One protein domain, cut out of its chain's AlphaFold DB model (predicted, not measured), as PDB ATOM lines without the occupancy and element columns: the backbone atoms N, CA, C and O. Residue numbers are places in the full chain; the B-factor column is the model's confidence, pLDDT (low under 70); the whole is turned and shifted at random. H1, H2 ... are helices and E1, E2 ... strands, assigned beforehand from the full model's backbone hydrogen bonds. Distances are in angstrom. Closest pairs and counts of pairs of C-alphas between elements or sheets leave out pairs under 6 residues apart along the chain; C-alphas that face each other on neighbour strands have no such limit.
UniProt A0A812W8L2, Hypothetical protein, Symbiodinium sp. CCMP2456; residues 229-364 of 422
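What this domain is: This is residues 229 to 364 of the 422 residues of the protein "Hypothetical protein" of Symbiodinium sp. CCMP2456 (UniProt A0A812W8L2). A four-stranded sheet is covered on one face by two helices, H2 and H5, lying side by side and running the same way along the strands, while no named helix is on the other face. H3 and H4 lie past one end of this slab and the turn at Pro 345 past the other, and these make the longest axis; short H1 meets the first end of H2. The printed part has 136 residues, in the order E1 E2 H1 H2 E3 H3 H4 H5 E4, with under half of them in named elements. The sheet's order is E1, E2, E3, E4, mixed, and the class is mixed, helices and strands. The whole is compact, with a radius of gyration of the C-alphas of 15.8 A and spans of 54 by 36 by 21 A.

How they stand to each other: Start at E1, residues 231 to 235, an edge strand; with E2, residues 238 to 242, it forms an antiparallel hairpin, where N 233 and O 240 are 2.9 A apart. Beside E2 look for E3, residues 287 to 292, parallel to it, with N 241 and O 289 at 2.8 A. E4, residues 350 to 355, is the other edge strand, parallel to E3, with N 290 and O 352 at 2.8 A. H1, residues 255 to 258, and H2, residues 265 to 276, touch only at the corner, Asp 258 and Gly 265 being their closest C-alphas at 4.6 A. H2 is on the sheet at a height of 9.6 A, only just over E1 and E2, with 3 C-alphas falling on each. E2, H1, H2 and E3 form a strand-helix-strand unit, two parallel neighbours with helices between, its crossover right-handed. H5, residues 327 to 340, is on the same face at a height of 10.5 A, over E4; their closest C-alphas, Arg 339 and Gln 350, are 5.9 A apart. H2 and H5 are close but not clearly touching, at a shallow tilt of 7 degrees, with Leu 276 and Trp 338 their closest C-alphas at 6.4 A. H3, residues 301 to 307, and H4, residues 313 to 316, are not on the sheet; their closest C-alphas, Thr 304 and Leu 315, are 6.1 A apart, close but not clearly touching. E3, H3, H4, H5 and E4 form a second such unit. Every O i to N i+4 pair is within hydrogen-bond range in H2, H3 and H5; H1 and H4 are too short for one.

Where its parts are: Find C-alpha 231 at (146.870, 105.238, 77.750), where E1 begins. H2 runs 17.0 A from Gly 265 to Leu 276, and E3 16.0 A. H5 covers 19.7 A from C-alpha 327 at (157.039, 107.938, 92.806). E4 runs 16.7 A to C-alpha 355 at (156.128, 117.489, 79.843).

The domain as a whole: The C-alphas of Thr 310 and Pro 345 are the two farthest apart, at 54.2 A. The printed part has no cut, and the link from E2 to H1, 12 residues, is long. Look at the B-factor column for residues 298 to 317 and residue 364, where pLDDT is under 70; the mean of the printed part is 85.5.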
ATOM      1  N   ASP A 229     142.355 107.263  82.910       95.56
ATOM      2  CA  ASP A 229     142.675 108.200  81.810       95.56
ATOM      3  C   ASP A 229     143.973 107.884  81.052       95.56
ATOM      4  O   ASP A 229     144.065 108.086  79.844       95.56
ATOM      5  N   TYR A 230     144.954 107.284  81.730       97.44
ATOM      6  CA  TYR A 230     146.229 106.926  81.111       97.44
ATOM      7  C   TYR A 230     146.049 105.991  79.911       97.44
ATOM      8  O   TYR A 230     145.193 105.105  79.890       97.44
ATOM      9  N   HIS A 231     146.924 106.113  78.915       97.44
ATOM     10  CA  HIS A 231     146.870 105.238  77.750       97.44
ATOM     11  C   HIS A 231     148.235 105.052  77.091       97.44
ATOM     12  O   HIS A 231     149.140 105.885  77.163       97.44
ATOM     13  N   MET A 232     148.400 103.917  76.414       97.75
ATOM     14  CA  MET A 232     149.687 103.496  75.865       97.75
ATOM     15  C   MET A 232     149.513 102.990  74.446       97.75
ATOM     16  O   MET A 232     148.551 102.295  74.133       97.75
ATOM     17  N   HIS A 233     150.470 103.316  73.583       97.19
ATOM     18  CA  HIS A 233     150.406 102.983  72.163       97.19
ATOM     19  C   HIS A 233     151.735 102.413  71.693       97.19
ATOM     20  O   HIS A 233     152.795 102.940  72.025       97.19
ATOM     21  N   ALA A 234     151.688 101.356  70.883       96.62
ATOM     22  CA  ALA A 234     152.865 100.770  70.251       96.62
ATOM     23  C   ALA A 234     152.737 100.858  68.725       96.62
ATOM     24  O   ALA A 234     152.016 100.091  68.088       96.62
ATOM     25  N   PHE A 235     153.473 101.787  68.120       94.25
ATOM     26  CA  PHE A 235     153.526 101.993  66.675       94.25
ATOM     27  C   PHE A 235     154.817 101.408  66.104       94.25
ATOM     28  O   PHE A 235     155.728 102.123  65.678       94.25
ATOM     29  N   GLY A 236     154.891 100.077  66.088       93.06
ATOM     30  CA  GLY A 236     156.086  99.345  65.679       93.06
ATOM     31  C   GLY A 236     157.215  99.549  66.686       93.06
ATOM     32  O   GLY A 236     157.105  99.179  67.852       93.06
ATOM     33  N   ASP A 237     158.306 100.164  66.248       94.38
ATOM     34  CA  ASP A 237     159.489 100.407  67.074       94.38
ATOM     35  C   ASP A 237     159.325 101.613  68.029       94.38
ATOM     36  O   ASP A 237     160.255 101.921  68.776       94.38
ATOM     37  N   VAL A 238     158.184 102.307  68.017       96.06
ATOM     38  CA  VAL A 238     157.930 103.518  68.816       96.06
ATOM     39  C   VAL A 238     156.789 103.266  69.794       96.06
ATOM     40  O   VAL A 238     155.683 102.938  69.375       96.06
ATOM     41  N   GLY A 239     157.063 103.438  71.081       97.75
ATOM     42  CA  GLY A 239     156.082 103.412  72.155       97.75
ATOM     43  C   GLY A 239     155.729 104.823  72.613       97.75
ATOM     44  O   GLY A 239     156.621 105.663  72.750       97.75
ATOM     45  N   LEU A 240     154.451 105.070  72.876       98.44
ATOM     46  CA  LEU A 240     153.954 106.268  73.546       98.44
ATOM     47  C   LEU A 240     153.322 105.852  74.871       98.44
ATOM     48  O   LEU A 240     152.552 104.892  74.911       98.44
ATOM     49  N   LEU A 241     153.657 106.573  75.931       98.19
ATOM     50  CA  LEU A 241     153.180 106.349  77.284       98.19
ATOM     51  C   LEU A 241     152.595 107.658  77.806       98.19
ATOM     52  O   LEU A 241     153.363 108.506  78.250       98.19
ATOM     53  N   PHE A 242     151.277 107.817  77.726       98.38
ATOM     54  CA  PHE A 242     150.579 108.941  78.342       98.38
ATOM     55  C   PHE A 242     150.251 108.585  79.784       98.38
ATOM     56  O   PHE A 242     149.661 107.535  80.049       98.38
ATOM     57  N   VAL A 243     150.704 109.436  80.697       97.62
ATOM     58  CA  VAL A 243     150.584 109.247  82.140       97.62
ATOM     59  C   VAL A 243     149.499 110.177  82.654       97.62
ATOM     60  O   VAL A 243     149.568 111.378  82.426       97.62
ATOM     61  N   ASP A 244     148.519 109.621  83.352       97.44
ATOM     62  CA  ASP A 244     147.457 110.379  84.009       97.44
ATOM     63  C   ASP A 244     147.942 110.811  85.393       97.44
ATOM     64  O   ASP A 244     148.364 109.969  86.186       97.44
ATOM     65  N   VAL A 245     147.878 112.110  85.673       95.94
ATOM     66  CA  VAL A 245     148.227 112.699  86.976       95.94
ATOM     67  C   VAL A 245     147.066 113.481  87.594       95.94
ATOM     68  O   VAL A 245     147.261 114.170  88.588       95.94
ATOM     69  N   ARG A 246     145.854 113.377  87.032       96.06
ATOM     70  CA  ARG A 246     144.679 114.176  87.420       96.06
ATOM     71  C   ARG A 246     143.462 113.302  87.700       96.06
ATOM     72  O   ARG A 246     142.938 113.290  88.818       96.06
ATOM     73  N   ALA A 247     143.026 112.512  86.721       96.44
ATOM     74  CA  ALA A 247     141.848 111.661  86.846       96.44
ATOM     75  C   ALA A 247     142.085 110.504  87.829       96.44
ATOM     76  O   ALA A 247     141.193 110.152  88.604       96.44
ATOM     77  N   CYS A 248     143.303 109.957  87.873       95.19
ATOM     78  CA  CYS A 248     143.703 108.951  88.859       95.19
ATOM     79  C   CYS A 248     143.660 109.479  90.303       95.19
ATOM     80  O   CYS A 248     143.311 108.731  91.214       95.19
ATOM     81  N   LYS A 249     143.918 110.779  90.507       93.69
ATOM     82  CA  LYS A 249     143.814 111.452  91.809       93.69
ATOM     83  C   LYS A 249     142.374 111.826  92.157       93.69
ATOM     84  O   LYS A 249     142.128 112.242  93.280       93.69
ATOM     85  N   THR A 250     141.410 111.684  91.243       95.00
ATOM     86  CA  THR A 250     140.025 112.154  91.431       95.00
ATOM     87  C   THR A 250     138.989 111.108  91.039       95.00
ATOM     88  O   THR A 250     138.515 110.361  91.891       95.00
ATOM     89  N   PHE A 251     138.602 111.045  89.763       95.12
ATOM     90  CA  PHE A 251     137.546 110.176  89.234       95.12
ATOM     91  C   PHE A 251     137.786 108.693  89.493       95.12
ATOM     92  O   PHE A 251     136.825 107.961  89.725       95.12
ATOM     93  N   HIS A 252     139.047 108.265  89.482       94.94
ATOM     94  CA  HIS A 252     139.421 106.858  89.609       94.94
ATOM     95  C   HIS A 252     140.075 106.526  90.957       94.94
ATOM     96  O   HIS A 252     140.555 105.407  91.133       94.94
ATOM     97  N   TRP A 253     140.085 107.475  91.899       94.56
ATOM     98  CA  TRP A 253     140.755 107.327  93.188       94.56
ATOM     99  C   TRP A 253     140.113 106.235  94.051       94.56
ATOM    100  O   TRP A 253     138.909 106.246  94.324       94.56
ATOM    101  N   LYS A 254     140.941 105.321  94.558       94.19
ATOM    102  CA  LYS A 254     140.575 104.268  95.506       94.19
ATOM    103  C   LYS A 254     141.464 104.359  96.739       94.19
ATOM    104  O   LYS A 254     142.558 103.805  96.775       94.19
ATOM    105  N   GLU A 255     140.950 104.987  97.797       92.38
ATOM    106  CA  GLU A 255     141.684 105.251  99.049       92.38
ATOM    107  C   GLU A 255     142.441 104.026  99.600       92.38
ATOM    108  O   GLU A 255     143.584 104.133 100.039       92.38
ATOM    109  N   SER A 256     141.831 102.836  99.547       93.50
ATOM    110  CA  SER A 256     142.432 101.597 100.058       93.50
ATOM    111  C   SER A 256     143.643 101.095  99.266       93.50
ATOM    112  O   SER A 256     144.393 100.266  99.778       93.50
ATOM    113  N   GLU A 257     143.813 101.546  98.023       93.81
ATOM    114  CA  GLU A 257     144.835 101.074  97.082       93.81
ATOM    115  C   GLU A 257     145.863 102.176  96.779       93.81
ATOM    116  O   GLU A 257     147.071 101.926  96.795       93.81
ATOM    117  N   ASP A 258     145.392 103.406  96.571       94.69
ATOM    118  CA  ASP A 258     146.179 104.488  95.975       94.69
ATOM    119  C   ASP A 258     146.943 105.337  96.993       94.69
ATOM    120  O   ASP A 258     147.872 106.047  96.626       94.69
ATOM    121  N   VAL A 259     146.656 105.208  98.294       90.19
ATOM    122  CA  VAL A 259     147.367 105.950  99.356       90.19
ATOM    123  C   VAL A 259     148.891 105.734  99.336       90.19
ATOM    124  O   VAL A 259     149.656 106.587  99.784       90.19
ATOM    125  N   CYS A 260     149.358 104.598  98.804       89.38
ATOM    126  CA  CYS A 260     150.785 104.285  98.659       89.38
ATOM    127  C   CYS A 260     151.399 104.764  97.330       89.38
ATOM    128  O   CYS A 260     152.614 104.657  97.148       89.38
ATOM    129  N   ALA A 261     150.569 105.234  96.403       93.56
ATOM    130  CA  ALA A 261     150.946 105.769  95.102       93.56
ATOM    131  C   ALA A 261     150.037 106.960  94.728       93.56
ATOM    132  O   ALA A 261     149.306 106.882  93.742       93.56
ATOM    133  N   PRO A 262     150.031 108.033  95.538       93.06
ATOM    134  CA  PRO A 262     149.084 109.137  95.409       93.06
ATOM    135  C   PRO A 262     149.148 109.914  94.087       93.06
ATOM    136  O   PRO A 262     148.170 110.575  93.757       93.06
ATOM    137  N   MET A 263     150.257 109.848  93.343       93.88
ATOM    138  CA  MET A 263     150.413 110.574  92.081       93.88
ATOM    139  C   MET A 263     149.816 109.822  90.893       93.88
ATOM    140  O   MET A 263     149.131 110.429  90.082       93.88
ATOM    141  N   LEU A 264     150.101 108.520  90.761       96.06
ATOM    142  CA  LEU A 264     149.655 107.729  89.603       96.06
ATOM    143  C   LEU A 264     148.520 106.748  89.914       96.06
ATOM    144  O   LEU A 264     147.851 106.271  88.999       96.06
ATOM    145  N   GLY A 265     148.324 106.399  91.182       96.25
ATOM    146  CA  GLY A 265     147.442 105.315  91.598       96.25
ATOM    147  C   GLY A 265     148.021 103.921  91.321       96.25
ATOM    148  O   GLY A 265     148.868 103.699  90.449       96.25
ATOM    149  N   ALA A 266     147.562 102.935  92.087       96.56
ATOM    150  CA  ALA A 266     148.028 101.555  92.025       96.56
ATOM    151  C   ALA A 266     147.710 100.888  90.676       96.56
ATOM    152  O   ALA A 266     148.550 100.157  90.140       96.56
ATOM    153  N   ALA A 267     146.534 101.169  90.104       97.06
ATOM    154  CA  ALA A 267     146.105 100.612  88.820       97.06
ATOM    155  C   ALA A 267     147.030 101.036  87.668       97.06
ATOM    156  O   ALA A 267     147.491 100.192  86.896       97.06
ATOM    157  N   GLN A 268     147.383 102.323  87.605       98.25
ATOM    158  CA  GLN A 268     148.309 102.831  86.597       98.25
ATOM    159  C   GLN A 268     149.706 102.240  86.779       98.25
ATOM    160  O   GLN A 268     150.316 101.809  85.803       98.25
ATOM    161  N   TRP A 269     150.207 102.136  88.016       98.12
ATOM    162  CA  TRP A 269     151.482 101.462  88.278       98.12
ATOM    163  C   TRP A 269     151.503 100.021  87.775       98.12
ATOM    164  O   TRP A 269     152.475  99.621  87.134       98.12
ATOM    165  N   ALA A 270     150.441  99.255  88.029       98.00
ATOM    166  CA  ALA A 270     150.329  97.886  87.542       98.00
ATOM    167  C   ALA A 270     150.331  97.832  86.004       98.00
ATOM    168  O   ALA A 270     151.074  97.043  85.419       98.00
ATOM    169  N   ALA A 271     149.578  98.721  85.347       98.31
ATOM    170  CA  ALA A 271     149.536  98.808  83.889       98.31
ATOM    171  C   ALA A 271     150.901  99.190  83.284       98.31
ATOM    172  O   ALA A 271     151.321  98.620  82.276       98.31
ATOM    173  N   LEU A 272     151.626 100.124  83.908       98.44
ATOM    174  CA  LEU A 272     152.975 100.521  83.500       98.44
ATOM    175  C   LEU A 272     153.968  99.356  83.613       98.44
ATOM    176  O   LEU A 272     154.771  99.123  82.703       98.44
ATOM    177  N   GLU A 273     153.912  98.621  84.726       98.12
ATOM    178  CA  GLU A 273     154.750  97.448  84.962       98.12
ATOM    179  C   GLU A 273     154.469  96.353  83.927       98.12
ATOM    180  O   GLU A 273     155.411  95.825  83.332       98.12
ATOM    181  N   GLU A 274     153.196  96.068  83.640       98.44
ATOM    182  CA  GLU A 274     152.779  95.104  82.618       98.44
ATOM    183  C   GLU A 274     153.234  95.520  81.213       98.44
ATOM    184  O   GLU A 274     153.848  94.729  80.491       98.44
ATOM    185  N   ALA A 275     153.000  96.774  80.821       98.12
ATOM    186  CA  ALA A 275     153.315  97.255  79.480       98.12
ATOM    187  C   ALA A 275     154.823  97.216  79.171       98.12
ATOM    188  O   ALA A 275     155.217  96.931  78.032       98.12
ATOM    189  N   LEU A 276     155.671  97.480  80.173       96.69
ATOM    190  CA  LEU A 276     157.134  97.511  80.049       96.69
ATOM    191  C   LEU A 276     157.806  96.152  80.348       96.69
ATOM    192  O   LEU A 276     158.996  95.967  80.038       96.69
ATOM    193  N   ALA A 277     157.076  95.192  80.925       95.19
ATOM    194  CA  ALA A 277     157.552  93.840  81.214       95.19
ATOM    195  C   ALA A 277     157.969  93.077  79.937       95.19
ATOM    196  O   ALA A 277     157.571  93.425  78.826       95.19
ATOM    197  N   PRO A 278     158.802  92.015  80.030       91.56
ATOM    198  CA  PRO A 278     159.000  91.126  78.885       91.56
ATOM    199  C   PRO A 278     157.658  90.553  78.399       91.56
ATOM    200  O   PRO A 278     156.913  89.992  79.191       91.56
ATOM    201  N   GLY A 279     157.375  90.678  77.101       91.88
ATOM    202  CA  GLY A 279     156.095  90.264  76.511       91.88
ATOM    203  C   GLY A 279     154.986  91.319  76.587       91.88
ATOM    204  O   GLY A 279     153.995  91.172  75.879       91.88
ATOM    205  N   GLY A 280     155.177  92.390  77.365       96.31
ATOM    206  CA  GLY A 280     154.278  93.542  77.405       96.31
ATOM    207  C   GLY A 280     154.243  94.313  76.084       96.31
ATOM    208  O   GLY A 280     155.133  94.182  75.235       96.31
ATOM    209  N   MET A 281     153.224  95.153  75.905       96.44
ATOM    210  CA  MET A 281     152.972  95.828  74.624       96.44
ATOM    211  C   MET A 281     154.107  96.767  74.176       96.44
ATOM    212  O   MET A 281     154.350  96.915  72.980       96.44
ATOM    213  N   LEU A 282     154.846  97.360  75.120       96.56
ATOM    214  CA  LEU A 282     155.976  98.257  74.846       96.56
ATOM    215  C   LEU A 282     157.319  97.513  74.865       96.56
ATOM    216  O   LEU A 282     158.383  98.113  74.691       96.56
ATOM    217  N   ALA A 283     157.314  96.194  75.082       92.75
ATOM    218  CA  ALA A 283     158.531  95.409  75.242       92.75
ATOM    219  C   ALA A 283     159.384  95.362  73.971       92.75
ATOM    220  O   ALA A 283     160.605  95.254  74.075       92.75
ATOM    221  N   ALA A 284     158.761  95.416  72.790       90.12
ATOM    222  CA  ALA A 284     159.443  95.331  71.498       90.12
ATOM    223  C   ALA A 284     159.871  96.697  70.932       90.12
ATOM    224  O   ALA A 284     160.632  96.742  69.962       90.12
ATOM    225  N   CYS A 285     159.415  97.805  71.526       94.38
ATOM    226  CA  CYS A 285     159.755  99.144  71.058       94.38
ATOM    227  C   CYS A 285     161.248  99.456  71.278       94.38
ATOM    228  O   CYS A 285     161.909  98.931  72.177       94.38
ATOM    229  N   LYS A 286     161.784 100.337  70.433       93.62
ATOM    230  CA  LYS A 286     163.161 100.853  70.486       93.62
ATOM    231  C   LYS A 286     163.214 102.294  70.986       93.62
ATOM    232  O   LYS A 286     164.207 102.683  71.589       93.62
ATOM    233  N   ALA A 287     162.173 103.084  70.752       95.00
ATOM    234  CA  ALA A 287     162.018 104.412  71.331       95.00
ATOM    235  C   ALA A 287     160.744 104.447  72.170       95.00
ATOM    236  O   ALA A 287     159.732 103.891  71.753       95.00
ATOM    237  N   LEU A 288     160.803 105.094  73.327       97.56
ATOM    238  CA  LEU A 288     159.660 105.323  74.198       97.56
ATOM    239  C   LEU A 288     159.556 106.817  74.499       97.56
ATOM    240  O   LEU A 288     160.535 107.422  74.940       97.56
ATOM    241  N   LEU A 289     158.385 107.396  74.259       98.06
ATOM    242  CA  LEU A 289     158.041 108.738  74.709       98.06
ATOM    243  C   LEU A 289     157.159 108.596  75.949       98.06
ATOM    244  O   LEU A 289     156.047 108.090  75.845       98.06
ATOM    245  N   ALA A 290     157.672 109.011  77.104       97.88
ATOM    246  CA  ALA A 290     156.883 109.209  78.312       97.88
ATOM    247  C   ALA A 290     156.327 110.636  78.283       97.88
ATOM    248  O   ALA A 290     157.086 111.602  78.295       97.88
ATOM    249  N   LEU A 291     155.013 110.732  78.162       98.00
ATOM    250  CA  LEU A 291     154.232 111.934  77.924       98.00
ATOM    251  C   LEU A 291     153.485 112.212  79.226       98.00
ATOM    252  O   LEU A 291     152.627 111.424  79.623       98.00
ATOM    253  N   VAL A 292     153.902 113.258  79.929       95.12
ATOM    254  CA  VAL A 292     153.433 113.568  81.283       95.12
ATOM    255  C   VAL A 292     152.842 114.975  81.254       95.12
ATOM    256  O   VAL A 292     153.518 115.845  80.718       95.12
ATOM    257  N   PRO A 293     151.632 115.221  81.775       94.56
ATOM    258  CA  PRO A 293     151.062 116.568  81.797       94.56
ATOM    259  C   PRO A 293     151.977 117.561  82.514       94.56
ATOM    260  O   PRO A 293     152.481 118.506  81.913       94.56
ATOM    261  N   GLU A 294     152.412 117.186  83.714       89.81
ATOM    262  CA  GLU A 294     153.321 117.987  84.528       89.81
ATOM    263  C   GLU A 294     154.780 117.476  84.516       89.81
ATOM    264  O   GLU A 294     155.051 116.266  84.435       89.81
ATOM    265  N   PRO A 295     155.781 118.358  84.678       87.00
ATOM    266  CA  PRO A 295     157.184 117.959  84.734       87.00
ATOM    267  C   PRO A 295     157.550 117.195  86.017       87.00
ATOM    268  O   PRO A 295     157.359 117.657  87.138       87.00
ATOM    269  N   LEU A 296     158.270 116.075  85.857       82.56
ATOM    270  CA  LEU A 296     158.777 115.242  86.969       82.56
ATOM    271  C   LEU A 296     159.754 115.960  87.928       82.56
ATOM    272  O   LEU A 296     160.120 115.416  88.972       82.56
ATOM    273  N   GLY A 297     160.257 117.136  87.549       71.19
ATOM    274  CA  GLY A 297     161.180 117.933  88.350       71.19
ATOM    275  C   GLY A 297     161.461 119.287  87.707       71.19
ATOM    276  O   GLY A 297     162.286 119.372  86.799       71.19
ATOM    277  N   TYR A 298     160.789 120.329  88.200       59.06
ATOM    278  CA  TYR A 298     160.877 121.700  87.681       59.06
ATOM    279  C   TYR A 298     161.612 122.653  88.636       59.06
ATOM    280  O   TYR A 298     162.535 123.362  88.231       59.06
ATOM    281  N   VAL A 299     161.291 122.605  89.933       57.12
ATOM    282  CA  VAL A 299     161.832 123.522  90.946       57.12
ATOM    283  C   VAL A 299     162.656 122.772  92.000       57.12
ATOM    284  O   VAL A 299     162.427 121.599  92.298       57.12
ATOM    285  N   SER A 300     163.679 123.431  92.559       53.22
ATOM    286  CA  SER A 300     164.527 122.820  93.588       53.22
ATOM    287  C   SER A 300     163.731 122.507  94.864       53.22
ATOM    288  O   SER A 300     162.965 123.338  95.343       53.22
ATOM    289  N   ARG A 301     163.995 121.343  95.473       51.00
ATOM    290  CA  ARG A 301     163.349 120.838  96.704       51.00
ATOM    291  C   ARG A 301     163.180 121.881  97.814       51.00
ATOM    292  O   ARG A 301     162.153 121.907  98.481       51.00
ATOM    293  N   ALA A 302     164.211 122.691  98.050       48.94
ATOM    294  CA  ALA A 302     164.188 123.695  99.108       48.94
ATOM    295  C   ALA A 302     163.193 124.820  98.795       48.94
ATOM    296  O   ALA A 302     162.523 125.308  99.694       48.94
ATOM    297  N   PHE A 303     163.063 125.196  97.525       48.78
ATOM    298  CA  PHE A 303     162.150 126.246  97.099       48.78
ATOM    299  C   PHE A 303     160.695 125.757  97.104       48.78
ATOM    300  O   PHE A 303     159.845 126.456  97.645       48.78
ATOM    301  N   THR A 304     160.428 124.522  96.649       53.12
ATOM    302  CA  THR A 304     159.088 123.906  96.725       53.12
ATOM    303  C   THR A 304     158.560 123.849  98.160       53.12
ATOM    304  O   THR A 304     157.441 124.264  98.429       53.12
ATOM    305  N   GLN A 305     159.381 123.399  99.117       48.41
ATOM    306  CA  GLN A 305     158.952 123.246 100.516       48.41
ATOM    307  C   GLN A 305     158.803 124.576 101.275       48.41
ATOM    308  O   GLN A 305     158.033 124.648 102.232       48.41
ATOM    309  N   ILE A 306     159.553 125.612 100.886       47.34
ATOM    310  CA  ILE A 306     159.459 126.942 101.504       47.34
ATOM    311  C   ILE A 306     158.238 127.693 100.953       47.34
ATOM    312  O   ILE A 306     157.480 128.263 101.735       47.34
ATOM    313  N   MET A 307     158.019 127.656  99.636       44.44
ATOM    314  CA  MET A 307     156.966 128.433  98.969       44.44
ATOM    315  C   MET A 307     155.606 127.727  98.940       44.44
ATOM    316  O   MET A 307     154.592 128.412  99.023       44.44
ATOM    317  N   GLY A 308     155.565 126.389  98.937       47.06
ATOM    318  CA  GLY A 308     154.314 125.617  98.994       47.06
ATOM    319  C   GLY A 308     153.534 125.766 100.305       47.06
ATOM    320  O   GLY A 308     152.363 125.441 100.367       47.06
ATOM    321  N   ASN A 309     154.173 126.278 101.365       41.28
ATOM    322  CA  ASN A 309     153.518 126.570 102.648       41.28
ATOM    323  C   ASN A 309     153.205 128.062 102.849       41.28
ATOM    324  O   ASN A 309     152.687 128.429 103.904       41.28
ATOM    325  N   THR A 310     153.605 128.944 101.923       39.19
ATOM    326  CA  THR A 310     153.491 130.395 102.145       39.19
ATOM    327  C   THR A 310     153.074 131.239 100.940       39.19
ATOM    328  O   THR A 310     152.669 132.374 101.181       39.19
ATOM    329  N   VAL A 311     153.170 130.769  99.684       39.97
ATOM    330  CA  VAL A 311     152.950 131.635  98.502       39.97
ATOM    331  C   VAL A 311     152.339 130.942  97.259       39.97
ATOM    332  O   VAL A 311     151.699 131.652  96.493       39.97
ATOM    333  N   CYS A 312     152.479 129.624  97.040       45.03
ATOM    334  CA  CYS A 312     151.902 128.936  95.859       45.03
ATOM    335  C   CYS A 312     151.368 127.539  96.225       45.03
ATOM    336  O   CYS A 312     152.181 126.646  96.482       45.03
ATOM    337  N   ASP A 313     150.046 127.355  96.245       50.38
ATOM    338  CA  ASP A 313     149.399 126.062  96.532       50.38
ATOM    339  C   ASP A 313     149.682 125.012  95.428       50.38
ATOM    340  O   ASP A 313     149.827 123.827  95.745       50.38
ATOM    341  N   ASP A 314     149.947 125.450  94.188       53.97
ATOM    342  CA  ASP A 314     150.232 124.651  92.976       53.97
ATOM    343  C   ASP A 314     151.364 123.618  93.188       53.97
ATOM    344  O   ASP A 314     151.436 122.546  92.587       53.97
ATOM    345  N   LEU A 315     152.301 123.912  94.095       57.78
ATOM    346  CA  LEU A 315     153.483 123.082  94.345       57.78
ATOM    347  C   LEU A 315     153.180 121.798  95.136       57.78
ATOM    348  O   LEU A 315     154.041 120.912  95.210       57.78
ATOM    349  N   LEU A 316     151.998 121.701  95.753       64.44
ATOM    350  CA  LEU A 316     151.564 120.533  96.526       64.44
ATOM    351  C   LEU A 316     150.941 119.437  95.650       64.44
ATOM    352  O   LEU A 316     151.005 118.266  96.030       64.44
ATOM    353  N   GLY A 317     150.414 119.802  94.480       66.69
ATOM    354  CA  GLY A 317     149.896 118.869  93.479       66.69
ATOM    355  C   GLY A 317     150.969 118.168  92.655       66.69
ATOM    356  O   GLY A 317     150.835 117.003  92.270       66.69
ATOM    357  N   GLN A 318     152.100 118.848  92.487       80.50
ATOM    358  CA  GLN A 318     153.174 118.419  91.604       80.50
ATOM    359  C   GLN A 318     153.955 117.200  92.102       80.50
ATOM    360  O   GLN A 318     154.051 116.887  93.292       80.50
ATOM    361  N   TRP A 319     154.687 116.580  91.176       81.25
ATOM    362  CA  TRP A 319     155.656 115.505  91.430       81.25
ATOM    363  C   TRP A 319     156.686 115.802  92.535       81.25
ATOM    364  O   TRP A 319     157.253 114.881  93.132       81.25
ATOM    365  N   SER A 320     156.973 117.084  92.785       76.44
ATOM    366  CA  SER A 320     157.958 117.520  93.781       76.44
ATOM    367  C   SER A 320     157.412 117.590  95.216       76.44
ATOM    368  O   SER A 320     158.209 117.671  96.162       76.44
ATOM    369  N   ALA A 321     156.090 117.489  95.388       78.38
ATOM    370  CA  ALA A 321     155.422 117.492  96.680       78.38
ATOM    371  C   ALA A 321     155.839 116.302  97.557       78.38
ATOM    372  O   ALA A 321     156.221 115.228  97.080       78.38
ATOM    373  N   GLU A 322     155.767 116.469  98.882       78.88
ATOM    374  CA  GLU A 322     156.215 115.437  99.824       78.88
ATOM    375  C   GLU A 322     155.448 114.114  99.684       78.88
ATOM    376  O   GLU A 322     156.067 113.054  99.816       78.88
ATOM    377  N   ALA A 323     154.153 114.176  99.367       82.88
ATOM    378  CA  ALA A 323     153.322 113.000  99.139       82.88
ATOM    379  C   ALA A 323     153.743 112.218  97.880       82.88
ATOM    380  O   ALA A 323     153.789 110.991  97.904       82.88
ATOM    381  N   HIS A 324     154.122 112.916  96.804       87.12
ATOM    382  CA  HIS A 324     154.324 112.330  95.470       87.12
ATOM    383  C   HIS A 324     155.790 111.961  95.190       87.12
ATOM    384  O   HIS A 324     156.093 111.072  94.392       87.12
ATOM    385  N   ARG A 325     156.744 112.590  95.891       82.94
ATOM    386  CA  ARG A 325     158.188 112.497  95.590       82.94
ATOM    387  C   ARG A 325     158.770 111.083  95.549       82.94
ATOM    388  O   ARG A 325     159.844 110.889  94.980       82.94
ATOM    389  N   ALA A 326     158.149 110.107  96.216       89.00
ATOM    390  CA  ALA A 326     158.627 108.724  96.226       89.00
ATOM    391  C   ALA A 326     158.402 108.028  94.871       89.00
ATOM    392  O   ALA A 326     159.160 107.123  94.503       89.00
ATOM    393  N   GLU A 327     157.414 108.488  94.105       94.06
ATOM    394  CA  GLU A 327     157.039 107.938  92.806       94.06
ATOM    395  C   GLU A 327     157.979 108.387  91.686       94.06
ATOM    396  O   GLU A 327     158.312 107.579  90.822       94.06
ATOM    397  N   VAL A 328     158.534 109.604  91.752       91.31
ATOM    398  CA  VAL A 328     159.517 110.110  90.772       91.31
ATOM    399  C   VAL A 328     160.708 109.152  90.575       91.31
ATOM    400  O   VAL A 328     160.937 108.686  89.454       91.31
ATOM    401  N   PRO A 329     161.496 108.784  91.611       91.06
ATOM    402  CA  PRO A 329     162.611 107.863  91.429       91.06
ATOM    403  C   PRO A 329     162.152 106.448  91.065       91.06
ATOM    404  O   PRO A 329     162.921 105.736  90.418       91.06
ATOM    405  N   ARG A 330     160.941 106.017  91.453       94.75
ATOM    406  CA  ARG A 330     160.370 104.732  91.016       94.75
ATOM    407  C   ARG A 330     160.141 104.749  89.503       94.75
ATOM    408  O   ARG A 330     160.618 103.848  88.814       94.75
ATOM    409  N   PHE A 331     159.527 105.812  88.987       95.69
ATOM    410  CA  PHE A 331     159.199 105.970  87.573       95.69
ATOM    411  C   PHE A 331     160.465 106.061  86.718       95.69
ATOM    412  O   PHE A 331     160.659 105.276  85.788       95.69
ATOM    413  N   LEU A 332     161.412 106.917  87.113       94.44
ATOM    414  CA  LEU A 332     162.695 107.059  86.420       94.44
ATOM    415  C   LEU A 332     163.514 105.759  86.417       94.44
ATOM    416  O   LEU A 332     164.147 105.432  85.409       94.44
ATOM    417  N   LYS A 333     163.511 104.994  87.518       95.88
ATOM    418  CA  LYS A 333     164.181 103.682  87.577       95.88
ATOM    419  C   LYS A 333     163.527 102.673  86.643       95.88
ATOM    420  O   LYS A 333     164.256 101.949  85.972       95.88
ATOM    421  N   MET A 334     162.197 102.638  86.577       96.81
ATOM    422  CA  MET A 334     161.457 101.748  85.680       96.81
ATOM    423  C   MET A 334     161.761 102.057  84.208       96.81
ATOM    424  O   MET A 334     162.160 101.162  83.463       96.81
ATOM    425  N   LEU A 335     161.692 103.332  83.808       96.50
ATOM    426  CA  LEU A 335     162.041 103.768  82.451       96.50
ATOM    427  C   LEU A 335     163.507 103.455  82.109       96.50
ATOM    428  O   LEU A 335     163.815 102.954  81.024       96.50
ATOM    429  N   LYS A 336     164.429 103.695  83.050       95.44
ATOM    430  CA  LYS A 336     165.848 103.348  82.895       95.44
ATOM    431  C   LYS A 336     166.056 101.840  82.754       95.44
ATOM    432  O   LYS A 336     166.833 101.430  81.898       95.44
ATOM    433  N   ALA A 337     165.378 101.026  83.559       94.94
ATOM    434  CA  ALA A 337     165.467  99.573  83.483       94.94
ATOM    435  C   ALA A 337     164.951  99.054  82.136       94.94
ATOM    436  O   ALA A 337     165.606  98.220  81.517       94.94
ATOM    437  N   TRP A 338     163.834  99.594  81.638       95.88
ATOM    438  CA  TRP A 338     163.323  99.259  80.308       95.88
ATOM    439  C   TRP A 338     164.309  99.636  79.193       95.88
ATOM    440  O   TRP A 338     164.505  98.851  78.263       95.88
ATOM    441  N   ARG A 339     164.950 100.809  79.300       94.94
ATOM    442  CA  ARG A 339     165.942 101.311  78.336       94.94
ATOM    443  C   ARG A 339     167.227 100.483  78.323       94.94
ATOM    444  O   ARG A 339     167.775 100.216  77.260       94.94
ATOM    445  N   ASP A 340     167.724 100.122  79.500       93.44
ATOM    446  CA  ASP A 340     169.002  99.423  79.658       93.44
ATOM    447  C   ASP A 340     168.862  97.900  79.479       93.44
ATOM    448  O   ASP A 340     169.857  97.179  79.508       93.44
ATOM    449  N   LYS A 341     167.633  97.405  79.289       88.81
ATOM    450  CA  LYS A 341     167.351  95.988  79.080       88.81
ATOM    451  C   LYS A 341     168.007  95.485  77.799       88.81
ATOM    452  O   LYS A 341     167.714  95.965  76.703       88.81
ATOM    453  N   GLU A 342     168.845  94.467  77.946       83.00
ATOM    454  CA  GLU A 342     169.438  93.764  76.814       83.00
ATOM    455  C   GLU A 342     168.357  93.052  75.994       83.00
ATOM    456  O   GLU A 342     167.411  92.464  76.527       83.00
ATOM    457  N   SER A 343     168.507  93.095  74.676       76.44
ATOM    458  CA  SER A 343     167.660  92.371  73.735       76.44
ATOM    459  C   SER A 343     168.509  91.449  72.869       76.44
ATOM    460  O   SER A 343     169.695  91.695  72.649       76.44
ATOM    461  N   SER A 344     167.887  90.402  72.334       70.81
ATOM    462  CA  SER A 344     168.485  89.550  71.310       70.81
ATOM    463  C   SER A 344     167.599  89.584  70.058       70.81
ATOM    464  O   SER A 344     166.451  89.143  70.142       70.81
ATOM    465  N   PRO A 345     168.074  90.132  68.919       73.50
ATOM    466  CA  PRO A 345     169.391  90.749  68.720       73.50
ATOM    467  C   PRO A 345     169.562  92.059  69.523       73.50
ATOM    468  O   PRO A 345     168.557  92.689  69.875       73.50
ATOM    469  N   PRO A 346     170.807  92.493  69.810       78.81
ATOM    470  CA  PRO A 346     171.065  93.735  70.536       78.81
ATOM    471  C   PRO A 346     170.425  94.937  69.842       78.81
ATOM    472  O   PRO A 346     170.721  95.230  68.684       78.81
ATOM    473  N   CYS A 347     169.555  95.650  70.552       78.56
ATOM    474  CA  CYS A 347     168.969  96.900  70.099       78.56
ATOM    475  C   CYS A 347     169.190  97.970  71.169       78.56
ATOM    476  O   CYS A 347     169.014  97.743  72.365       78.56
ATOM    477  N   LYS A 348     169.621  99.157  70.739       87.25
ATOM    478  CA  LYS A 348     169.769 100.292  71.644       87.25
ATOM    479  C   LYS A 348     168.405 100.945  71.815       87.25
ATOM    480  O   LYS A 348     167.881 101.502  70.850       87.25
ATOM    481  N   ARG A 349     167.858 100.893  73.028       93.19
ATOM    482  CA  ARG A 349     166.610 101.583  73.357       93.19
ATOM    483  C   ARG A 349     166.863 103.026  73.776       93.19
ATOM    484  O   ARG A 349     167.928 103.361  74.300       93.19
ATOM    485  N   GLN A 350     165.873 103.877  73.555       94.00
ATOM    486  CA  GLN A 350     165.874 105.275  73.966       94.00
ATOM    487  C   GLN A 350     164.566 105.622  74.666       94.00
ATOM    488  O   GLN A 350     163.510 105.110  74.308       94.00
ATOM    489  N   VAL A 351     164.661 106.505  75.656       95.81
ATOM    490  CA  VAL A 351     163.512 107.084  76.352       95.81
ATOM    491  C   VAL A 351     163.634 108.596  76.251       95.81
ATOM    492  O   VAL A 351     164.710 109.135  76.525       95.81
ATOM    493  N   LEU A 352     162.545 109.252  75.867       94.94
ATOM    494  CA  LEU A 352     162.358 110.694  75.945       94.94
ATOM    495  C   LEU A 352     161.188 110.959  76.892       94.94
ATOM    496  O   LEU A 352     160.147 110.329  76.752       94.94
ATOM    497  N   ILE A 353     161.369 111.864  77.849       94.62
ATOM    498  CA  ILE A 353     160.281 112.359  78.696       94.62
ATOM    499  C   ILE A 353     159.925 113.746  78.171       94.62
ATOM    500  O   ILE A 353     160.827 114.564  77.980       94.62
ATOM    501  N   VAL A 354     158.646 113.980  77.903       94.38
ATOM    502  CA  VAL A 354     158.115 115.271  77.456       94.38
ATOM    503  C   VAL A 354     157.020 115.678  78.431       94.38
ATOM    504  O   VAL A 354     156.203 114.832  78.794       94.38
ATOM    505  N   ALA A 355     157.053 116.938  78.862       92.12
ATOM    506  CA  ALA A 355     156.128 117.489  79.843       92.12
ATOM    507  C   ALA A 355     155.576 118.858  79.424       92.12
ATOM    508  O   ALA A 355     156.239 119.550  78.643       92.12
ATOM    509  N   GLY A 356     154.382 119.190  79.918       89.88
ATOM    510  CA  GLY A 356     153.650 120.441  79.711       89.88
ATOM    511  C   GLY A 356     153.560 121.292  80.984       89.88
ATOM    512  O   GLY A 356     154.570 121.422  81.685       89.88
ATOM    513  N   ASP A 357     152.378 121.872  81.232       87.75
ATOM    514  CA  ASP A 357     151.968 122.660  82.415       87.75
ATOM    515  C   ASP A 357     152.689 124.017  82.606       87.75
ATOM    516  O   ASP A 357     152.095 125.089  82.598       87.75
ATOM    517  N   VAL A 358     154.020 124.038  82.636       83.19
ATOM    518  CA  VAL A 358     154.794 125.189  83.152       83.19
ATOM    519  C   VAL A 358     154.903 126.419  82.236       83.19
ATOM    520  O   VAL A 358     155.713 127.309  82.499       83.19
ATOM    521  N   HIS A 359     154.161 126.470  81.127       84.06
ATOM    522  CA  HIS A 359     154.151 127.582  80.153       84.06
ATOM    523  C   HIS A 359     155.527 127.983  79.572       84.06
ATOM    524  O   HIS A 359     155.684 129.049  78.968       84.06
ATOM    525  N   GLU A 360     156.535 127.113  79.698       77.81
ATOM    526  CA  GLU A 360     157.919 127.386  79.319       77.81
ATOM    527  C   GLU A 360     158.570 126.224  78.553       77.81
ATOM    528  O   GLU A 360     158.377 125.045  78.836       77.81
ATOM    529  N   GLY A 361     159.426 126.565  77.583       75.94
ATOM    530  CA  GLY A 361     160.231 125.592  76.844       75.94
ATOM    531  C   GLY A 361     161.588 125.349  77.504       75.94
ATOM    532  O   GLY A 361     162.497 126.176  77.378       75.94
ATOM    533  N   ILE A 362     161.770 124.188  78.141       74.81
ATOM    534  CA  ILE A 362     163.028 123.819  78.807       74.81
ATOM    535  C   ILE A 362     163.567 122.491  78.273       74.81
ATOM    536  O   ILE A 362     162.859 121.496  78.167       74.81
ATOM    537  N   VAL A 363     164.869 122.461  77.978       73.62
ATOM    538  CA  VAL A 363     165.607 121.221  77.710       73.62
ATOM    539  C   VAL A 363     166.743 121.135  78.729       73.62
ATOM    540  O   VAL A 363     167.665 121.950  78.654       73.62
ATOM    541  N   PRO A 364     166.706 120.184  79.682       61.19
ATOM    542  CA  PRO A 364     167.800 120.002  80.627       61.19
ATOM    543  C   PRO A 364     169.100 119.678  79.881       61.19
ATOM    544  O   PRO A 364     169.147 118.745  79.073       61.19
TER     545      PRO A 364